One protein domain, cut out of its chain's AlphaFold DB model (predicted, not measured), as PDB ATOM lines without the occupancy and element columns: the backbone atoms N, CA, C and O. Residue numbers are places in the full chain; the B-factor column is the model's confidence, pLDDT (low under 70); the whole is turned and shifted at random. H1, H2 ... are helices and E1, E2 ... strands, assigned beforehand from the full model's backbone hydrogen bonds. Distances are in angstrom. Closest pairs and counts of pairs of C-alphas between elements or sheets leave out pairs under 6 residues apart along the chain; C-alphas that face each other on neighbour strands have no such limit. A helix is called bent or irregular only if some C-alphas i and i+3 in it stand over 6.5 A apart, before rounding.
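This is residues 4 to 133 of the 133 residues of an uncharacterized protein of Methanobacterium subterraneum (UniProt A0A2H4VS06). One twisted sheet of six strands has two helices, H2 and H3, side by side over one face and a short helix, H1, over part of the opposite face. H3 covers E3 and E4, while the longer H2 runs along the edge strand E5. The printed part has 130 residues, with three named helices and six named strands in the order E1, E2, H1, E3, E4, H2, E5, E6, H3; the sheet, E2 - E1 - E3 - E4 - E6 - E5, is antiparallel. The class is mixed, and the whole is compact, with a radius of gyration of the C-alphas of 14.3 A and spans of 40 by 35 by 25 A.

Start at the inner hairpin of E3, residues 42 to 48, and E4, residues 51 to 57, where N 44 and O 55 are within hydrogen-bond range at 2.8 A. On the other side of E3 from E4 find E1, residues 4 to 8, with N 5 to O 45 at 2.8 A, then the edge strand E2, residues 15 to 18, with N 6 to O 17 at 2.8 A. Beside E4 comes E6, residues 103 to 109, with N 54 to O 106 at 2.8 A, then the edge strand E5, residues 97 to 99, with N 98 to O 105 at 2.9 A. H3, residues 111 to 126, lies over E3 and E4 at a height over the sheet of 8.0 A; its closest C-alphas to E3 are those of Tyr 122 and Val 43, 6.0 A. H2, residues 67 to 86, on the same face, lies over E5 at a height of 8.5 A and is only just not over E6, on which 2 of its C-alphas fall. H2 touches H3 with residues 69 to 73 alone, opposite ways at a shallow tilt of 10 degrees; the closest C-alphas are those of Ile 73 and Ile 121, 6.8 A. H1, residues 24 to 34, is on the opposite face, over E3 at a height of 10.5 A, with a local plane only just fitted, to 6 C-alphas. E2, H1, E3 and E4, H2, E5 are split strand-helix-strand units, two same-way strands with another between them, each with a right-handed crossover. In H1 and H2 every O i to N i+4 pair is within hydrogen-bond range; in H3, 10 of 12 are.

Find C-alpha 4 at (91.143, 116.347, 156.702), where E1 begins its 12.5 A; E2 spans 9.6 A and H1 15.6 A. E3 runs 18.4 A, E4 19.6 A, E5 6.8 A and E6 17.2 A. H2 begins at C-alpha 67, (92.076, 100.654, 180.004), and runs 28.7 A. H3 runs 23.0 A to C-alpha 126 at (82.716, 104.884, 168.954); it is irregular, with C-alphas 112 and 115 7.4 A apart.

The C-alphas farthest apart are those of Thr 12 and Lys 91, 41.0 A. The printed part has no cut and no long link. Look for pLDDT under 70 at residues 9 to 16 and 85 to 96 of the model.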
ATOM      1  N   PRO A   4      91.683 117.308 155.745       80.00
ATOM      2  CA  PRO A   4      91.143 116.347 156.702       80.00
ATOM      3  C   PRO A   4      90.009 115.493 156.113       80.00
ATOM      4  O   PRO A   4      89.107 115.998 155.434       80.00
ATOM      5  N   LYS A   5      89.987 114.212 156.484       83.75
ATOM      6  CA  LYS A   5      88.786 113.369 156.490       83.75
ATOM      7  C   LYS A   5      88.331 113.166 157.934       83.75
ATOM      8  O   LYS A   5      89.155 112.868 158.798       83.75
ATOM      9  N   ILE A   6      87.037 113.319 158.190       80.19
ATOM     10  CA  ILE A   6      86.420 113.105 159.502       80.19
ATOM     11  C   ILE A   6      85.587 111.827 159.475       80.19
ATOM     12  O   ILE A   6      84.834 111.570 158.533       80.19
ATOM     13  N   LEU A   7      85.726 111.059 160.549       81.88
ATOM     14  CA  LEU A   7      84.877 109.946 160.930       81.88
ATOM     15  C   LEU A   7      84.164 110.320 162.243       81.88
ATOM     16  O   LEU A   7      84.793 110.382 163.303       81.88
ATOM     17  N   GLU A   8      82.859 110.584 162.160       72.38
ATOM     18  CA  GLU A   8      81.984 110.956 163.283       72.38
ATOM     19  C   GLU A   8      80.572 110.358 163.108       72.38
ATOM     20  O   GLU A   8      80.120 110.189 161.975       72.38
ATOM     21  N   GLY A   9      79.855 110.093 164.211       59.41
ATOM     22  CA  GLY A   9      78.396 109.889 164.177       59.41
ATOM     23  C   GLY A   9      77.800 108.700 164.951       59.41
ATOM     24  O   GLY A   9      78.425 107.669 165.177       59.41
ATOM     25  N   CYS A  10      76.524 108.856 165.346       44.25
ATOM     26  CA  CYS A  10      75.663 107.809 165.917       44.25
ATOM     27  C   CYS A  10      75.695 106.516 165.086       44.25
ATOM     28  O   CYS A  10      75.730 106.602 163.863       44.25
ATOM     29  N   ASN A  11      75.553 105.362 165.759       41.59
ATOM     30  CA  ASN A  11      75.528 103.958 165.280       41.59
ATOM     31  C   ASN A  11      74.902 103.638 163.894       41.59
ATOM     32  O   ASN A  11      74.996 102.502 163.438       41.59
ATOM     33  N   THR A  12      74.230 104.577 163.231       38.16
ATOM     34  CA  THR A  12      73.640 104.461 161.894       38.16
ATOM     35  C   THR A  12      74.417 105.153 160.765       38.16
ATOM     36  O   THR A  12      74.054 104.938 159.611       38.16
ATOM     37  N   LEU A  13      75.470 105.940 161.022       44.69
ATOM     38  CA  LEU A  13      76.208 106.658 159.970       44.69
ATOM     39  C   LEU A  13      77.723 106.688 160.232       44.69
ATOM     40  O   LEU A  13      78.263 107.679 160.700       44.69
ATOM     41  N   ASN A  14      78.420 105.628 159.818       53.00
ATOM     42  CA  ASN A  14      79.877 105.628 159.616       53.00
ATOM     43  C   ASN A  14      80.228 106.390 158.323       53.00
ATOM     44  O   ASN A  14      80.786 105.818 157.384       53.00
ATOM     45  N   SER A  15      79.803 107.649 158.193       57.03
ATOM     46  CA  SER A  15      80.054 108.415 156.973       57.03
ATOM     47  C   SER A  15      81.419 109.086 157.046       57.03
ATOM     48  O   SER A  15      81.609 110.006 157.836       57.03
ATOM     49  N   PHE A  16      82.345 108.665 156.184       66.25
ATOM     50  CA  PHE A  16      83.531 109.458 155.872       66.25
ATOM     51  C   PHE A  16      83.105 110.788 155.263       66.25
ATOM     52  O   PHE A  16      82.467 110.819 154.208       66.25
ATOM     53  N   GLN A  17      83.501 111.884 155.897       72.88
ATOM     54  CA  GLN A  17      83.315 113.220 155.354       72.88
ATOM     55  C   GLN A  17      84.670 113.823 155.018       72.88
ATOM     56  O   GLN A  17      85.583 113.834 155.836       72.88
ATOM     57  N   THR A  18      84.810 114.324 153.795       73.25
ATOM     58  CA  THR A  18      85.976 115.122 153.409       73.25
ATOM     59  C   THR A  18      85.643 116.589 153.621       73.25
ATOM     60  O   THR A  18      84.602 117.049 153.152       73.25
ATOM     61  N   VAL A  19      86.517 117.328 154.298       76.50
ATOM     62  CA  VAL A  19      86.322 118.763 154.549       76.50
ATOM     63  C   VAL A  19      87.291 119.625 153.740       76.50
ATOM     64  O   VAL A  19      88.188 119.125 153.055       76.50
ATOM     65  N   SER A  20      87.076 120.941 153.800       77.06
ATOM     66  CA  SER A  20      87.954 121.920 153.159       77.06
ATOM     67  C   SER A  20      89.378 121.827 153.698       77.06
ATOM     68  O   SER A  20      89.602 121.452 154.850       77.06
ATOM     69  N   LYS A  21      90.338 122.186 152.844       83.00
ATOM     70  CA  LYS A  21      91.745 122.232 153.225       83.00
ATOM     71  C   LYS A  21      91.992 123.277 154.314       83.00
ATOM     72  O   LYS A  21      91.390 124.347 154.281       83.00
ATOM     73  N   VAL A  22      92.904 122.959 155.223       81.81
ATOM     74  CA  VAL A  22      93.299 123.789 156.367       81.81
ATOM     75  C   VAL A  22      94.777 124.155 156.215       81.81
ATOM     76  O   VAL A  22      95.584 123.301 155.821       81.81
ATOM     77  N   ASP A  23      95.154 125.408 156.469       82.56
ATOM     78  CA  ASP A  23      96.524 125.884 156.286       82.56
ATOM     79  C   ASP A  23      97.217 126.229 157.611       82.56
ATOM     80  O   ASP A  23      96.944 127.223 158.273       82.56
ATOM     81  N   GLY A  24      98.175 125.387 157.997       79.38
ATOM     82  CA  GLY A  24      98.964 125.587 159.209       79.38
ATOM     83  C   GLY A  24      98.331 125.027 160.488       79.38
ATOM     84  O   GLY A  24      97.258 124.426 160.495       79.38
ATOM     85  N   PHE A  25      99.077 125.168 161.586       77.12
ATOM     86  CA  PHE A  25      98.786 124.513 162.866       77.12
ATOM     87  C   PHE A  25      97.710 125.228 163.693       77.12
ATOM     88  O   PHE A  25      96.912 124.572 164.358       77.12
ATOM     89  N   ASP A  26      97.654 126.558 163.631       80.94
ATOM     90  CA  ASP A  26      96.627 127.330 164.338       80.94
ATOM     91  C   ASP A  26      95.244 127.088 163.714       80.94
ATOM     92  O   ASP A  26      94.298 126.736 164.418       80.94
ATOM     93  N   GLU A  27      95.148 127.132 162.381       80.62
ATOM     94  CA  GLU A  27      93.908 126.799 161.671       80.62
ATOM     95  C   GLU A  27      93.490 125.339 161.899       80.62
ATOM     96  O   GLU A  27      92.298 125.043 161.996       80.62
ATOM     97  N   TRP A  28      94.454 124.417 162.045       82.00
ATOM     98  CA  TRP A  28      94.173 123.040 162.458       82.00
ATOM     99  C   TRP A  28      93.481 122.984 163.817       82.00
ATOM    100  O   TRP A  28      92.493 122.264 163.960       82.00
ATOM    101  N   PHE A  29      93.961 123.723 164.819       81.56
ATOM    102  CA  PHE A  29      93.318 123.736 166.131       81.56
ATOM    103  C   PHE A  29      91.916 124.330 166.092       81.56
ATOM    104  O   PHE A  29      91.012 123.781 166.728       81.56
ATOM    105  N   ASP A  30      91.723 125.412 165.344       80.50
ATOM    106  CA  ASP A  30      90.412 126.036 165.183       80.50
ATOM    107  C   ASP A  30      89.436 125.079 164.499       80.50
ATOM    108  O   ASP A  30      88.339 124.827 165.012       80.50
ATOM    109  N   PHE A  31      89.871 124.447 163.407       82.25
ATOM    110  CA  PHE A  31      89.114 123.406 162.726       82.25
ATOM    111  C   PHE A  31      88.766 122.259 163.682       82.25
ATOM    112  O   PHE A  31      87.587 121.960 163.883       82.25
ATOM    113  N   ARG A  32      89.779 121.678 164.338       79.31
ATOM    114  CA  ARG A  32      89.656 120.584 165.311       79.31
ATOM    115  C   ARG A  32      88.645 120.913 166.404       79.31
ATOM    116  O   ARG A  32      87.960 120.012 166.868       79.31
ATOM    117  N   ASN A  33      88.563 122.161 166.852       77.00
ATOM    118  CA  ASN A  33      87.607 122.574 167.877       77.00
ATOM    119  C   ASN A  33      86.196 122.816 167.322       77.00
ATOM    120  O   ASN A  33      85.226 122.583 168.040       77.00
ATOM    121  N   SER A  34      86.072 123.255 166.067       75.81
ATOM    122  CA  SER A  34      84.784 123.561 165.427       75.81
ATOM    123  C   SER A  34      83.973 122.328 165.014       75.81
ATOM    124  O   SER A  34      82.747 122.378 165.028       75.81
ATOM    125  N   VAL A  35      84.645 121.222 164.689       71.06
ATOM    126  CA  VAL A  35      84.016 119.984 164.190       71.06
ATOM    127  C   VAL A  35      83.648 118.984 165.288       71.06
ATOM    128  O   VAL A  35      83.155 117.904 165.005       71.06
ATOM    129  N   LYS A  36      83.882 119.315 166.562       70.25
ATOM    130  CA  LYS A  36      83.545 118.432 167.684       70.25
ATOM    131  C   LYS A  36      82.074 118.575 168.065       70.25
ATOM    132  O   LYS A  36      81.702 119.550 168.726       70.25
ATOM    133  N   ASP A  37      81.262 117.557 167.793       72.12
ATOM    134  CA  ASP A  37      80.101 117.307 168.649       72.12
ATOM    135  C   ASP A  37      80.619 116.888 170.033       72.12
ATOM    136  O   ASP A  37      81.363 115.920 170.187       72.12
ATOM    137  N   LYS A  38      80.232 117.635 171.072       73.19
ATOM    138  CA  LYS A  38      80.723 117.401 172.436       73.19
ATOM    139  C   LYS A  38      80.238 116.080 173.050       73.19
ATOM    140  O   LYS A  38      80.667 115.730 174.149       73.19
ATOM    141  N   THR A  39      79.327 115.377 172.384       78.81
ATOM    142  CA  THR A  39      78.675 114.160 172.878       78.81
ATOM    143  C   THR A  39      79.242 112.870 172.299       78.81
ATOM    144  O   THR A  39      78.967 111.806 172.853       78.81
ATOM    145  N   VAL A  40      80.053 112.947 171.241       84.50
ATOM    146  CA  VAL A  40      80.666 111.778 170.601       84.50
ATOM    147  C   VAL A  40      82.162 111.988 170.364       84.50
ATOM    148  O   VAL A  40      82.622 113.125 170.241       84.50
ATOM    149  N   PRO A  41      82.945 110.903 170.309       88.88
ATOM    150  CA  PRO A  41      84.323 110.970 169.860       88.88
ATOM    151  C   PRO A  41      84.434 111.410 168.400       88.88
ATOM    152  O   PRO A  41      83.485 111.289 167.628       88.88
ATOM    153  N   VAL A  42      85.633 111.838 168.008       88.12
ATOM    154  CA  VAL A  42      85.941 112.167 166.612       88.12
ATOM    155  C   VAL A  42      87.246 111.500 166.198       88.12
ATOM    156  O   VAL A  42      88.222 111.540 166.954       88.12
ATOM    157  N   VAL A  43      87.278 110.918 164.998       91.00
ATOM    158  CA  VAL A  43      88.501 110.397 164.375       91.00
ATOM    159  C   VAL A  43      88.816 111.186 163.104       91.00
ATOM    160  O   VAL A  43      87.936 111.442 162.286       91.00
ATOM    161  N   PHE A  44      90.078 111.577 162.940       89.75
ATOM    162  CA  PHE A  44      90.574 112.343 161.798       89.75
ATOM    163  C   PHE A  44      91.612 111.547 161.033       89.75
ATOM    164  O   PHE A  44      92.481 110.938 161.649       89.75
ATOM    165  N   ILE A  45      91.581 111.645 159.711       90.50
ATOM    166  CA  ILE A  45      92.686 111.273 158.829       90.50
ATOM    167  C   ILE A  45      93.173 112.568 158.179       90.50
ATOM    168  O   ILE A  45      92.402 113.249 157.505       90.50
ATOM    169  N   LEU A  46      94.423 112.942 158.425       87.38
ATOM    170  CA  LEU A  46      95.020 114.209 158.015       87.38
ATOM    171  C   LEU A  46      96.117 113.954 156.995       87.38
ATOM    172  O   LEU A  46      97.119 113.328 157.320       87.38
ATOM    173  N   GLU A  47      95.951 114.465 155.781       85.62
ATOM    174  CA  GLU A  47      96.971 114.374 154.733       85.62
ATOM    175  C   GLU A  47      97.918 115.582 154.794       85.62
ATOM    176  O   GLU A  47      97.606 116.639 154.244       85.62
ATOM    177  N   LEU A  48      99.052 115.438 155.485       77.38
ATOM    178  CA  LEU A  48     100.101 116.452 155.637       77.38
ATOM    179  C   LEU A  48     101.161 116.334 154.528       77.38
ATOM    180  O   LEU A  48     101.267 115.317 153.842       77.38
ATOM    181  N   ASP A  49     101.994 117.369 154.388       74.06
ATOM    182  CA  ASP A  49     103.062 117.405 153.379       74.06
ATOM    183  C   ASP A  49     104.115 116.292 153.582       74.06
ATOM    184  O   ASP A  49     104.758 115.863 152.624       74.06
ATOM    185  N   ASP A  50     104.296 115.812 154.818       71.56
ATOM    186  CA  ASP A  50     105.271 114.782 155.195       71.56
ATOM    187  C   ASP A  50     104.648 113.411 155.527       71.56
ATOM    188  O   ASP A  50     105.359 112.499 155.962       71.56
ATOM    189  N   GLY A  51     103.343 113.233 155.287       79.19
ATOM    190  CA  GLY A  51     102.650 111.952 155.439       79.19
ATOM    191  C   GLY A  51     101.203 112.082 155.905       79.19
ATOM    192  O   GLY A  51     100.646 113.170 155.984       79.19
ATOM    193  N   ILE A  52     100.579 110.949 156.231       85.81
ATOM    194  CA  ILE A  52      99.219 110.931 156.774       85.81
ATOM    195  C   ILE A  52      99.263 110.717 158.283       85.81
ATOM    196  O   ILE A  52      99.920 109.792 158.753       85.81
ATOM    197  N   ALA A  53      98.545 111.538 159.041       88.31
ATOM    198  CA  ALA A  53      98.342 111.351 160.473       88.31
ATOM    199  C   ALA A  53      96.901 110.928 160.754       88.31
ATOM    200  O   ALA A  53      95.967 111.420 160.123       88.31
ATOM    201  N   ILE A  54      96.698 110.026 161.710       91.00
ATOM    202  CA  ILE A  54      95.363 109.599 162.129       91.00
ATOM    203  C   ILE A  54      95.192 109.889 163.608       91.00
ATOM    204  O   ILE A  54      95.940 109.363 164.428       91.00
ATOM    205  N   HIS A  55      94.194 110.700 163.950       91.81
ATOM    206  CA  HIS A  55      93.905 111.114 165.320       91.81
ATOM    207  C   HIS A  55      92.578 110.539 165.797       91.81
ATOM    208  O   HIS A  55      91.621 110.526 165.035       91.81
ATOM    209  N   TYR A  56      92.472 110.191 167.078       92.25
ATOM    210  CA  TYR A  56      91.179 110.099 167.763       92.25
ATOM    211  C   TYR A  56      91.132 111.070 168.933       92.25
ATOM    212  O   TYR A  56      92.140 111.274 169.612       92.25
ATOM    213  N   LEU A  57      89.962 111.658 169.179       91.50
ATOM    214  CA  LEU A  57      89.729 112.644 170.227       91.50
ATOM    215  C   LEU A  57      88.435 112.359 170.992       91.50
ATOM    216  O   LEU A  57      87.362 112.242 170.406       91.50
ATOM    217  N   MET A  58      88.559 112.344 172.312       91.50
ATOM    218  CA  MET A  58      87.483 112.274 173.304       91.50
ATOM    219  C   MET A  58      87.694 113.293 174.435       91.50
ATOM    220  O   MET A  58      86.918 113.333 175.381       91.50
ATOM    221  N   ASP A  59      88.740 114.125 174.360       89.19
ATOM    222  CA  ASP A  59      89.133 115.082 175.406       89.19
ATOM    223  C   ASP A  59      88.070 116.145 175.725       89.19
ATOM    224  O   ASP A  59      88.079 116.740 176.802       89.19
ATOM    225  N   HIS A  60      87.133 116.363 174.807       85.94
ATOM    226  CA  HIS A  60      85.977 117.239 174.980       85.94
ATOM    227  C   HIS A  60      84.784 116.580 175.685       85.94
ATOM    228  O   HIS A  60      83.810 117.272 175.987       85.94
ATOM    229  N   MET A  61      84.833 115.269 175.925       88.31
ATOM    230  CA  MET A  61      83.765 114.492 176.551       88.31
ATOM    231  C   MET A  61      84.017 114.299 178.051       88.31
ATOM    232  O   MET A  61      85.142 114.372 178.535       88.31
ATOM    233  N   SER A  62      82.965 113.957 178.801       90.50
ATOM    234  CA  SER A  62      83.080 113.514 180.202       90.50
ATOM    235  C   SER A  62      83.457 112.031 180.346       90.50
ATOM    236  O   SER A  62      83.211 111.441 181.396       90.50
ATOM    237  N   TYR A  63      83.918 111.407 179.266       91.81
ATOM    238  CA  TYR A  63      84.243 109.990 179.190       91.81
ATOM    239  C   TYR A  63      85.635 109.828 178.593       91.81
ATOM    240  O   TYR A  63      86.090 110.649 177.799       91.81
ATOM    241  N   SER A  64      86.285 108.732 178.946       94.81
ATOM    242  CA  SER A  64      87.534 108.278 178.350       94.81
ATOM    243  C   SER A  64      87.387 106.828 177.906       94.81
ATOM    244  O   SER A  64      86.437 106.148 178.290       94.81
ATOM    245  N   LEU A  65      88.296 106.341 177.075       95.31
ATOM    246  CA  LEU A  65      88.387 104.919 176.783       95.31
ATOM    247  C   LEU A  65      88.756 104.145 178.047       95.31
ATOM    248  O   LEU A  65      89.619 104.566 178.819       95.31
ATOM    249  N   SER A  66      88.153 102.973 178.207       95.88
ATOM    250  CA  SER A  66      88.576 101.980 179.183       95.88
ATOM    251  C   SER A  66      90.039 101.587 178.964       95.88
ATOM    252  O   SER A  66      90.556 101.638 177.840       95.88
ATOM    253  N   ASP A  67      90.687 101.124 180.035       94.00
ATOM    254  CA  ASP A  67      92.076 100.654 180.004       94.00
ATOM    255  C   ASP A  67      92.314  99.636 178.879       94.00
ATOM    256  O   ASP A  67      93.277  99.729 178.121       94.00
ATOM    257  N   SER A  68      91.397  98.681 178.703       94.94
ATOM    258  CA  SER A  68      91.508  97.661 177.658       94.94
ATOM    259  C   SER A  68      91.396  98.237 176.245       94.94
ATOM    260  O   SER A  68      92.144  97.818 175.357       94.94
ATOM    261  N   ALA A  69      90.497  99.196 176.019       94.69
ATOM    262  CA  ALA A  69      90.278  99.786 174.706       94.69
ATOM    263  C   ALA A  69      91.475 100.634 174.264       94.69
ATOM    264  O   ALA A  69      92.020 100.405 173.180       94.69
ATOM    265  N   HIS A  70      91.964 101.543 175.115       92.38
ATOM    266  CA  HIS A  70      93.125 102.352 174.735       92.38
ATOM    267  C   HIS A  70      94.407 101.501 174.651       92.38
ATOM    268  O   HIS A  70      95.235 101.730 173.772       92.38
ATOM    269  N   MET A  71      94.568 100.459 175.479       93.81
ATOM    270  CA  MET A  71      95.693  99.520 175.342       93.81
ATOM    271  C   MET A  71      95.641  98.716 174.038       93.81
ATOM    272  O   MET A  71      96.691  98.403 173.472       93.81
ATOM    273  N   THR A  72      94.443  98.409 173.537       95.25
ATOM    274  CA  THR A  72      94.259  97.752 172.235       95.25
ATOM    275  C   THR A  72      94.718  98.660 171.098       95.25
ATOM    276  O   THR A  72      95.523  98.227 170.273       95.25
ATOM    277  N   ILE A  73      94.294  99.930 171.096       94.88
ATOM    278  CA  ILE A  73      94.747 100.925 170.108       94.88
ATOM    279  C   ILE A  73      96.267 101.106 170.187       94.88
ATOM    280  O   ILE A  73      96.951 101.044 169.168       94.88
ATOM    281  N   LYS A  74      96.821 101.240 171.398       92.75
ATOM    282  CA  LYS A  74      98.268 101.357 171.616       92.75
ATOM    283  C   LYS A  74      99.036 100.191 170.995       92.75
ATOM    284  O   LYS A  74     100.027 100.411 170.305       92.75
ATOM    285  N   LYS A  75      98.593  98.955 171.242       93.19
ATOM    286  CA  LYS A  75      99.237  97.763 170.680       93.19
ATOM    287  C   LYS A  75      99.143  97.744 169.155       93.19
ATOM    288  O   LYS A  75     100.135  97.456 168.499       93.19
ATOM    289  N   TYR A  76      97.985  98.105 168.608       92.31
ATOM    290  CA  TYR A  76      97.793  98.198 167.165       92.31
ATOM    291  C   TYR A  76      98.754  99.209 166.520       92.31
ATOM    292  O   TYR A  76      99.410  98.882 165.535       92.31
ATOM    293  N   PHE A  77      98.932 100.391 167.121       91.19
ATOM    294  CA  PHE A  77      99.900 101.386 166.644       91.19
ATOM    295  C   PHE A  77     101.340 100.876 166.701       91.19
ATOM    296  O   PHE A  77     102.086 101.044 165.740       91.19
ATOM    297  N   MET A  78     101.725 100.197 167.786       87.62
ATOM    298  CA  MET A  78     103.050  99.574 167.897       87.62
ATOM    299  C   MET A  78     103.313  98.559 166.782       87.62
ATOM    300  O   MET A  78     104.403  98.552 166.211       87.62
ATOM    301  N   ASP A  79     102.329  97.710 166.485       87.69
ATOM    302  CA  ASP A  79     102.450  96.684 165.451       87.69
ATOM    303  C   ASP A  79     102.585  97.319 164.055       87.69
ATOM    304  O   ASP A  79     103.416  96.873 163.261       87.69
ATOM    305  N   ILE A  80     101.849  98.406 163.781       86.75
ATOM    306  CA  ILE A  80     101.965  99.187 162.538       86.75
ATOM    307  C   ILE A  80     103.358  99.808 162.403       86.75
ATOM    308  O   ILE A  80     104.013  99.620 161.376       86.75
ATOM    309  N   CYS A  81     103.837 100.520 163.430       80.31
ATOM    310  CA  CYS A  81     105.162 101.142 163.394       80.31
ATOM    311  C   CYS A  81     106.252 100.098 163.144       80.31
ATOM    312  O   CYS A  81     107.092 100.287 162.271       80.31
ATOM    313  N   LYS A  82     106.181  98.950 163.829       79.50
ATOM    314  CA  LYS A  82     107.122  97.847 163.620       79.50
ATOM    315  C   LYS A  82     107.082  97.313 162.185       79.50
ATOM    316  O   LYS A  82     108.130  97.094 161.589       79.50
ATOM    317  N   HIS A  83     105.888  97.117 161.626       77.25
ATOM    318  CA  HIS A  83     105.732  96.624 160.259       77.25
ATOM    319  C   HIS A  83     106.364  97.567 159.225       77.25
ATOM    320  O   HIS A  83     107.064  97.115 158.323       77.25
ATOM    321  N   TYR A  84     106.163  98.878 159.364       73.25
ATOM    322  CA  TYR A  84     106.719  99.859 158.431       73.25
ATOM    323  C   TYR A  84     108.217 100.150 158.654       73.25
ATOM    324  O   TYR A  84     108.925 100.430 157.680       73.25
ATOM    325  N   ASP A  85     108.722 100.038 159.890       63.88
ATOM    326  CA  ASP A  85     110.161 100.069 160.213       63.88
ATOM    327  C   ASP A  85     110.905  98.948 159.474       63.88
ATOM    328  O   ASP A  85     111.958  99.187 158.872       63.88
ATOM    329  N   ASP A  86     110.308  97.754 159.422       57.19
ATOM    330  CA  ASP A  86     110.867  96.586 158.737       57.19
ATOM    331  C   ASP A  86     110.869  96.730 157.195       57.19
ATOM    332  O   ASP A  86     111.698  96.116 156.518       57.19
ATOM    333  N   ILE A  87     109.994  97.568 156.617       58.59
ATOM    334  CA  ILE A  87     109.832  97.748 155.153       58.59
ATOM    335  C   ILE A  87     110.664  98.932 154.608       58.59
ATOM    336  O   ILE A  87     110.684  99.210 153.411       58.59
ATOM    337  N   GLY A  88     111.438  99.616 155.457       50.06
ATOM    338  CA  GLY A  88     112.362 100.672 155.025       50.06
ATOM    339  C   GLY A  88     111.703 102.013 154.682       50.06
ATOM    340  O   GLY A  88     112.413 102.936 154.283       50.06
ATOM    341  N   PHE A  89     110.391 102.159 154.901       52.72
ATOM    342  CA  PHE A  89     109.701 103.458 154.888       52.72
ATOM    343  C   PHE A  89     110.015 104.300 156.134       52.72
ATOM    344  O   PHE A  89     109.828 105.514 156.128       52.72
ATOM    345  N   LEU A  90     110.541 103.673 157.188       49.00
ATOM    346  CA  LEU A  90     110.702 104.291 158.498       49.00
ATOM    347  C   LEU A  90     112.116 104.108 159.094       49.00
ATOM    348  O   LEU A  90     112.293 103.870 160.286       49.00
ATOM    349  N   LYS A  91     113.192 104.277 158.310       39.44
ATOM    350  CA  LYS A  91     114.525 104.463 158.926       39.44
ATOM    351  C   LYS A  91     114.589 105.828 159.637       39.44
ATOM    352  O   LYS A  91     115.009 106.810 159.033       39.44
ATOM    353  N   GLY A  92     114.198 105.887 160.918       43.66
ATOM    354  CA  GLY A  92     114.416 107.053 161.801       43.66
ATOM    355  C   GLY A  92     113.263 107.465 162.735       43.66
ATOM    356  O   GLY A  92     113.227 108.607 163.183       43.66
ATOM    357  N   THR A  93     112.313 106.584 163.029       45.56
ATOM    358  CA  THR A  93     110.956 106.867 163.556       45.56
ATOM    359  C   THR A  93     110.766 106.572 165.037       45.56
ATOM    360  O   THR A  93     109.722 106.086 165.464       45.56
ATOM    361  N   ASN A  94     111.719 106.975 165.872       43.97
ATOM    362  CA  ASN A  94     111.589 106.862 167.331       43.97
ATOM    363  C   ASN A  94     110.452 107.720 167.964       43.97
ATOM    364  O   ASN A  94     110.496 107.934 169.167       43.97
ATOM    365  N   ASN A  95     109.446 108.202 167.210       55.31
ATOM    366  CA  ASN A  95     108.391 109.107 167.705       55.31
ATOM    367  C   ASN A  95     106.958 108.925 167.131       55.31
ATOM    368  O   ASN A  95     106.101 109.742 167.433       55.31
ATOM    369  N   GLY A  96     106.636 107.922 166.311       67.75
ATOM    370  CA  GLY A  96     105.461 108.027 165.421       67.75
ATOM    371  C   GLY A  96     104.053 107.790 165.991       67.75
ATOM    372  O   GLY A  96     103.126 107.694 165.192       67.75
ATOM    373  N   TYR A  97     103.851 107.610 167.302       86.50
ATOM    374  CA  TYR A  97     102.491 107.487 167.839       86.50
ATOM    375  C   TYR A  97     102.381 107.894 169.313       86.50
ATOM    376  O   TYR A  97     103.290 107.682 170.117       86.50
ATOM    377  N   TYR A  98     101.208 108.400 169.686       88.00
ATOM    378  CA  TYR A  98     100.795 108.629 171.067       88.00
ATOM    379  C   TYR A  98      99.409 108.033 171.290       88.00
ATOM    380  O   TYR A  98      98.544 108.100 170.423       88.00
ATOM    381  N   CYS A  99      99.180 107.439 172.457       91.19
ATOM    382  CA  CYS A  99      97.900 106.817 172.773       91.19
ATOM    383  C   CYS A  99      97.571 107.003 174.256       91.19
ATOM    384  O   CYS A  99      98.253 106.463 175.131       91.19
ATOM    385  N   TYR A 100      96.518 107.771 174.512       92.56
ATOM    386  CA  TYR A 100      95.945 108.067 175.820       92.56
ATOM    387  C   TYR A 100      94.465 107.678 175.846       92.56
ATOM    388  O   TYR A 100      93.835 107.480 174.808       92.56
ATOM    389  N   SER A 101      93.869 107.598 177.032       93.88
ATOM    390  CA  SER A 101      92.454 107.234 177.158       93.88
ATOM    391  C   SER A 101      91.505 108.255 176.515       93.88
ATOM    392  O   SER A 101      90.398 107.899 176.135       93.88
ATOM    393  N   THR A 102      91.919 109.513 176.340       93.81
ATOM    394  CA  THR A 102      91.078 110.570 175.749       93.81
ATOM    395  C   THR A 102      91.554 111.075 174.394       93.81
ATOM    396  O   THR A 102      90.838 111.832 173.745       93.81
ATOM    397  N   TRP A 103      92.749 110.700 173.944       93.38
ATOM    398  CA  TRP A 103      93.244 111.093 172.629       93.38
ATOM    399  C   TRP A 103      94.397 110.205 172.184       93.38
ATOM    400  O   TRP A 103      95.113 109.631 173.003       93.38
ATOM    401  N   GLY A 104      94.629 110.139 170.885       93.12
ATOM    402  CA  GLY A 104      95.835 109.529 170.351       93.12
ATOM    403  C   GLY A 104      96.055 109.902 168.902       93.12
ATOM    404  O   GLY A 104      95.173 110.461 168.250       93.12
ATOM    405  N   VAL A 105      97.261 109.623 168.435       91.94
ATOM    406  CA  VAL A 105      97.713 109.879 167.075       91.94
ATOM    407  C   VAL A 105      98.658 108.772 166.635       91.94
ATOM    408  O   VAL A 105      99.457 108.288 167.438       91.94
ATOM    409  N   ILE A 106      98.571 108.395 165.367       90.19
ATOM    410  CA  ILE A 106      99.634 107.702 164.645       90.19
ATOM    411  C   ILE A 106     100.007 108.547 163.428       90.19
ATOM    412  O   ILE A 106      99.141 108.907 162.632       90.19
ATOM    413  N   ASP A 107     101.283 108.888 163.312       86.00
ATOM    414  CA  ASP A 107     101.816 109.733 162.246       86.00
ATOM    415  C   ASP A 107     102.439 108.888 161.130       86.00
ATOM    416  O   ASP A 107     102.863 107.749 161.346       86.00
ATOM    417  N   ARG A 108     102.555 109.483 159.936       79.88
ATOM    418  CA  ARG A 108     103.232 108.907 158.755       79.88
ATOM    419  C   ARG A 108     102.672 107.552 158.319       79.88
ATOM    420  O   ARG A 108     103.406 106.657 157.904       79.88
ATOM    421  N   VAL A 109     101.354 107.422 158.390       84.31
ATOM    422  CA  VAL A 109     100.610 106.276 157.877       84.31
ATOM    423  C   VAL A 109     100.728 106.220 156.354       84.31
ATOM    424  O   VAL A 109     100.675 107.249 155.674       84.31
ATOM    425  N   HIS A 110     100.887 105.013 155.810       82.38
ATOM    426  CA  HIS A 110     100.904 104.814 154.367       82.38
ATOM    427  C   HIS A 110      99.525 105.156 153.765       82.38
ATOM    428  O   HIS A 110      98.509 104.698 154.297       82.38
ATOM    429  N   PRO A 111      99.450 105.906 152.648       83.69
ATOM    430  CA  PRO A 111      98.181 106.312 152.039       83.69
ATOM    431  C   PRO A 111      97.181 105.181 151.795       83.69
ATOM    432  O   PRO A 111      96.003 105.327 152.112       83.69
ATOM    433  N   ASP A 112      97.657 104.029 151.322       84.00
ATOM    434  CA  ASP A 112      96.798 102.877 151.007       84.00
ATOM    435  C   ASP A 112      96.174 102.202 152.244       84.00
ATOM    436  O   ASP A 112      95.191 101.461 152.129       84.00
ATOM    437  N   ASP A 113      96.731 102.452 153.431       85.62
ATOM    438  CA  ASP A 113      96.285 101.854 154.691       85.62
ATOM    439  C   ASP A 113      95.506 102.842 155.569       85.62
ATOM    440  O   ASP A 113      94.808 102.424 156.497       85.62
ATOM    441  N   ALA A 114      95.575 104.141 155.262       86.69
ATOM    442  CA  ALA A 114      95.048 105.207 156.105       86.69
ATOM    443  C   ALA A 114      93.555 105.057 156.420       86.69
ATOM    444  O   ALA A 114      93.161 105.111 157.584       86.69
ATOM    445  N   ASP A 115      92.727 104.791 155.408       88.62
ATOM    446  CA  ASP A 115      91.280 104.653 155.601       88.62
ATOM    447  C   ASP A 115      90.934 103.412 156.449       88.62
ATOM    448  O   ASP A 115      90.035 103.464 157.289       88.62
ATOM    449  N   LYS A 116      91.676 102.305 156.296       88.94
ATOM    450  CA  LYS A 116      91.460 101.075 157.083       88.94
ATOM    451  C   LYS A 116      91.874 101.256 158.540       88.94
ATOM    452  O   LYS A 116      91.150 100.826 159.435       88.94
ATOM    453  N   ILE A 117      93.022 101.890 158.771       90.06
ATOM    454  CA  ILE A 117      93.515 102.189 160.119       90.06
ATOM    455  C   ILE A 117      92.559 103.169 160.808       90.06
ATOM    456  O   ILE A 117      92.167 102.934 161.951       90.06
ATOM    457  N   GLY A 118      92.123 104.219 160.103       91.31
ATOM    458  CA  GLY A 118      91.147 105.189 160.600       91.31
ATOM    459  C   GLY A 118      89.827 104.536 161.009       91.31
ATOM    460  O   GLY A 118      89.346 104.787 162.112       91.31
ATOM    461  N   LEU A 119      89.288 103.639 160.176       90.50
ATOM    462  CA  LEU A 119      88.077 102.872 160.494       90.50
ATOM    463  C   LEU A 119      88.237 101.981 161.719       90.50
ATOM    464  O   LEU A 119      87.363 101.974 162.579       90.50
ATOM    465  N   PHE A 120      89.349 101.257 161.831       91.94
ATOM    466  CA  PHE A 120      89.583 100.387 162.980       91.94
ATOM    467  C   PHE A 120      89.615 101.177 164.298       91.94
ATOM    468  O   PHE A 120      89.013 100.766 165.289       91.94
ATOM    469  N   ILE A 121      90.290 102.332 164.308       93.50
ATOM    470  CA  ILE A 121      90.313 103.228 165.473       93.50
ATOM    471  C   ILE A 121      88.904 103.744 165.761       93.50
ATOM    472  O   ILE A 121      88.469 103.710 166.910       93.50
ATOM    473  N   TYR A 122      88.189 104.197 164.731       91.69
ATOM    474  CA  TYR A 122      86.824 104.693 164.851       91.69
ATOM    475  C   TYR A 122      85.882 103.650 165.463       91.69
ATOM    476  O   TYR A 122      85.186 103.967 166.424       91.69
ATOM    477  N   ASP A 123      85.920 102.399 165.004       90.75
ATOM    478  CA  ASP A 123      85.066 101.325 165.521       90.75
ATOM    479  C   ASP A 123      85.311 101.055 167.016       90.75
ATOM    480  O   ASP A 123      84.368 100.820 167.772       90.75
ATOM    481  N   ILE A 124      86.566 101.127 167.476       92.69
ATOM    482  CA  ILE A 124      86.892 100.988 168.905       92.69
ATOM    483  C   ILE A 124      86.397 102.200 169.690       92.69
ATOM    484  O   ILE A 124      85.809 102.052 170.763       92.69
ATOM    485  N   VAL A 125      86.682 103.395 169.179       92.62
ATOM    486  CA  VAL A 125      86.454 104.653 169.882       92.62
ATOM    487  C   VAL A 125      84.960 104.963 169.992       92.62
ATOM    488  O   VAL A 125      84.528 105.464 171.025       92.62
ATOM    489  N   MET A 126      84.160 104.626 168.983       89.62
ATOM    490  CA  MET A 126      82.716 104.884 168.954       89.62
ATOM    491  C   MET A 126      81.883 103.828 169.683       89.62
ATOM    492  O   MET A 126      80.714 104.071 169.988       89.62
ATOM    493  N   ASP A 127      82.457 102.666 169.999       91.12
ATOM    494  CA  ASP A 127      81.766 101.652 170.787       91.12
ATOM    495  C   ASP A 127      81.603 102.123 172.237       91.12
ATOM    496  O   ASP A 127      82.537 102.094 173.038       91.12
ATOM    497  N   ILE A 128      80.375 102.501 172.599       90.50
ATOM    498  CA  ILE A 128      80.023 102.998 173.936       90.50
ATOM    499  C   ILE A 128      80.383 102.031 175.073       90.50
ATOM    500  O   ILE A 128      80.512 102.452 176.220       90.50
ATOM    501  N   ARG A 129      80.554 100.733 174.786       92.69
ATOM    502  CA  ARG A 129      80.991  99.735 175.778       92.69
ATOM    503  C   ARG A 129      82.446  99.939 176.193       92.69
ATOM    504  O   ARG A 129      82.844  99.466 177.254       92.69
ATOM    505  N   ASN A 130      83.218 100.648 175.376       93.00
ATOM    506  CA  ASN A 130      84.594 101.024 175.654       93.00
ATOM    507  C   ASN A 130      84.695 102.344 176.429       93.00
ATOM    508  O   ASN A 130      85.807 102.746 176.748       93.00
ATOM    509  N   TRP A 131      83.588 103.030 176.737       94.00
ATOM    510  CA  TRP A 131      83.619 104.320 177.432       94.00
ATOM    511  C   TRP A 131      83.568 104.147 178.952       94.00
ATOM    512  O   TRP A 131      82.784 103.363 179.489       94.00
ATOM    513  N   TRP A 132      84.377 104.932 179.654       90.75
ATOM    514  CA  TRP A 132      84.529 104.935 181.104       90.75
ATOM    515  C   TRP A 132      84.487 106.365 181.658       90.75
ATOM    516  O   TRP A 132      84.859 107.309 180.958       90.75
ATOM    517  N   ARG A 133      84.012 106.533 182.898       83.06
ATOM    518  CA  ARG A 133      83.994 107.820 183.618       83.06
ATOM    519  C   ARG A 133      85.117 107.906 184.635       83.06
ATOM    520  O   ARG A 133      85.313 106.909 185.361       83.06
TER     521      ARG A 133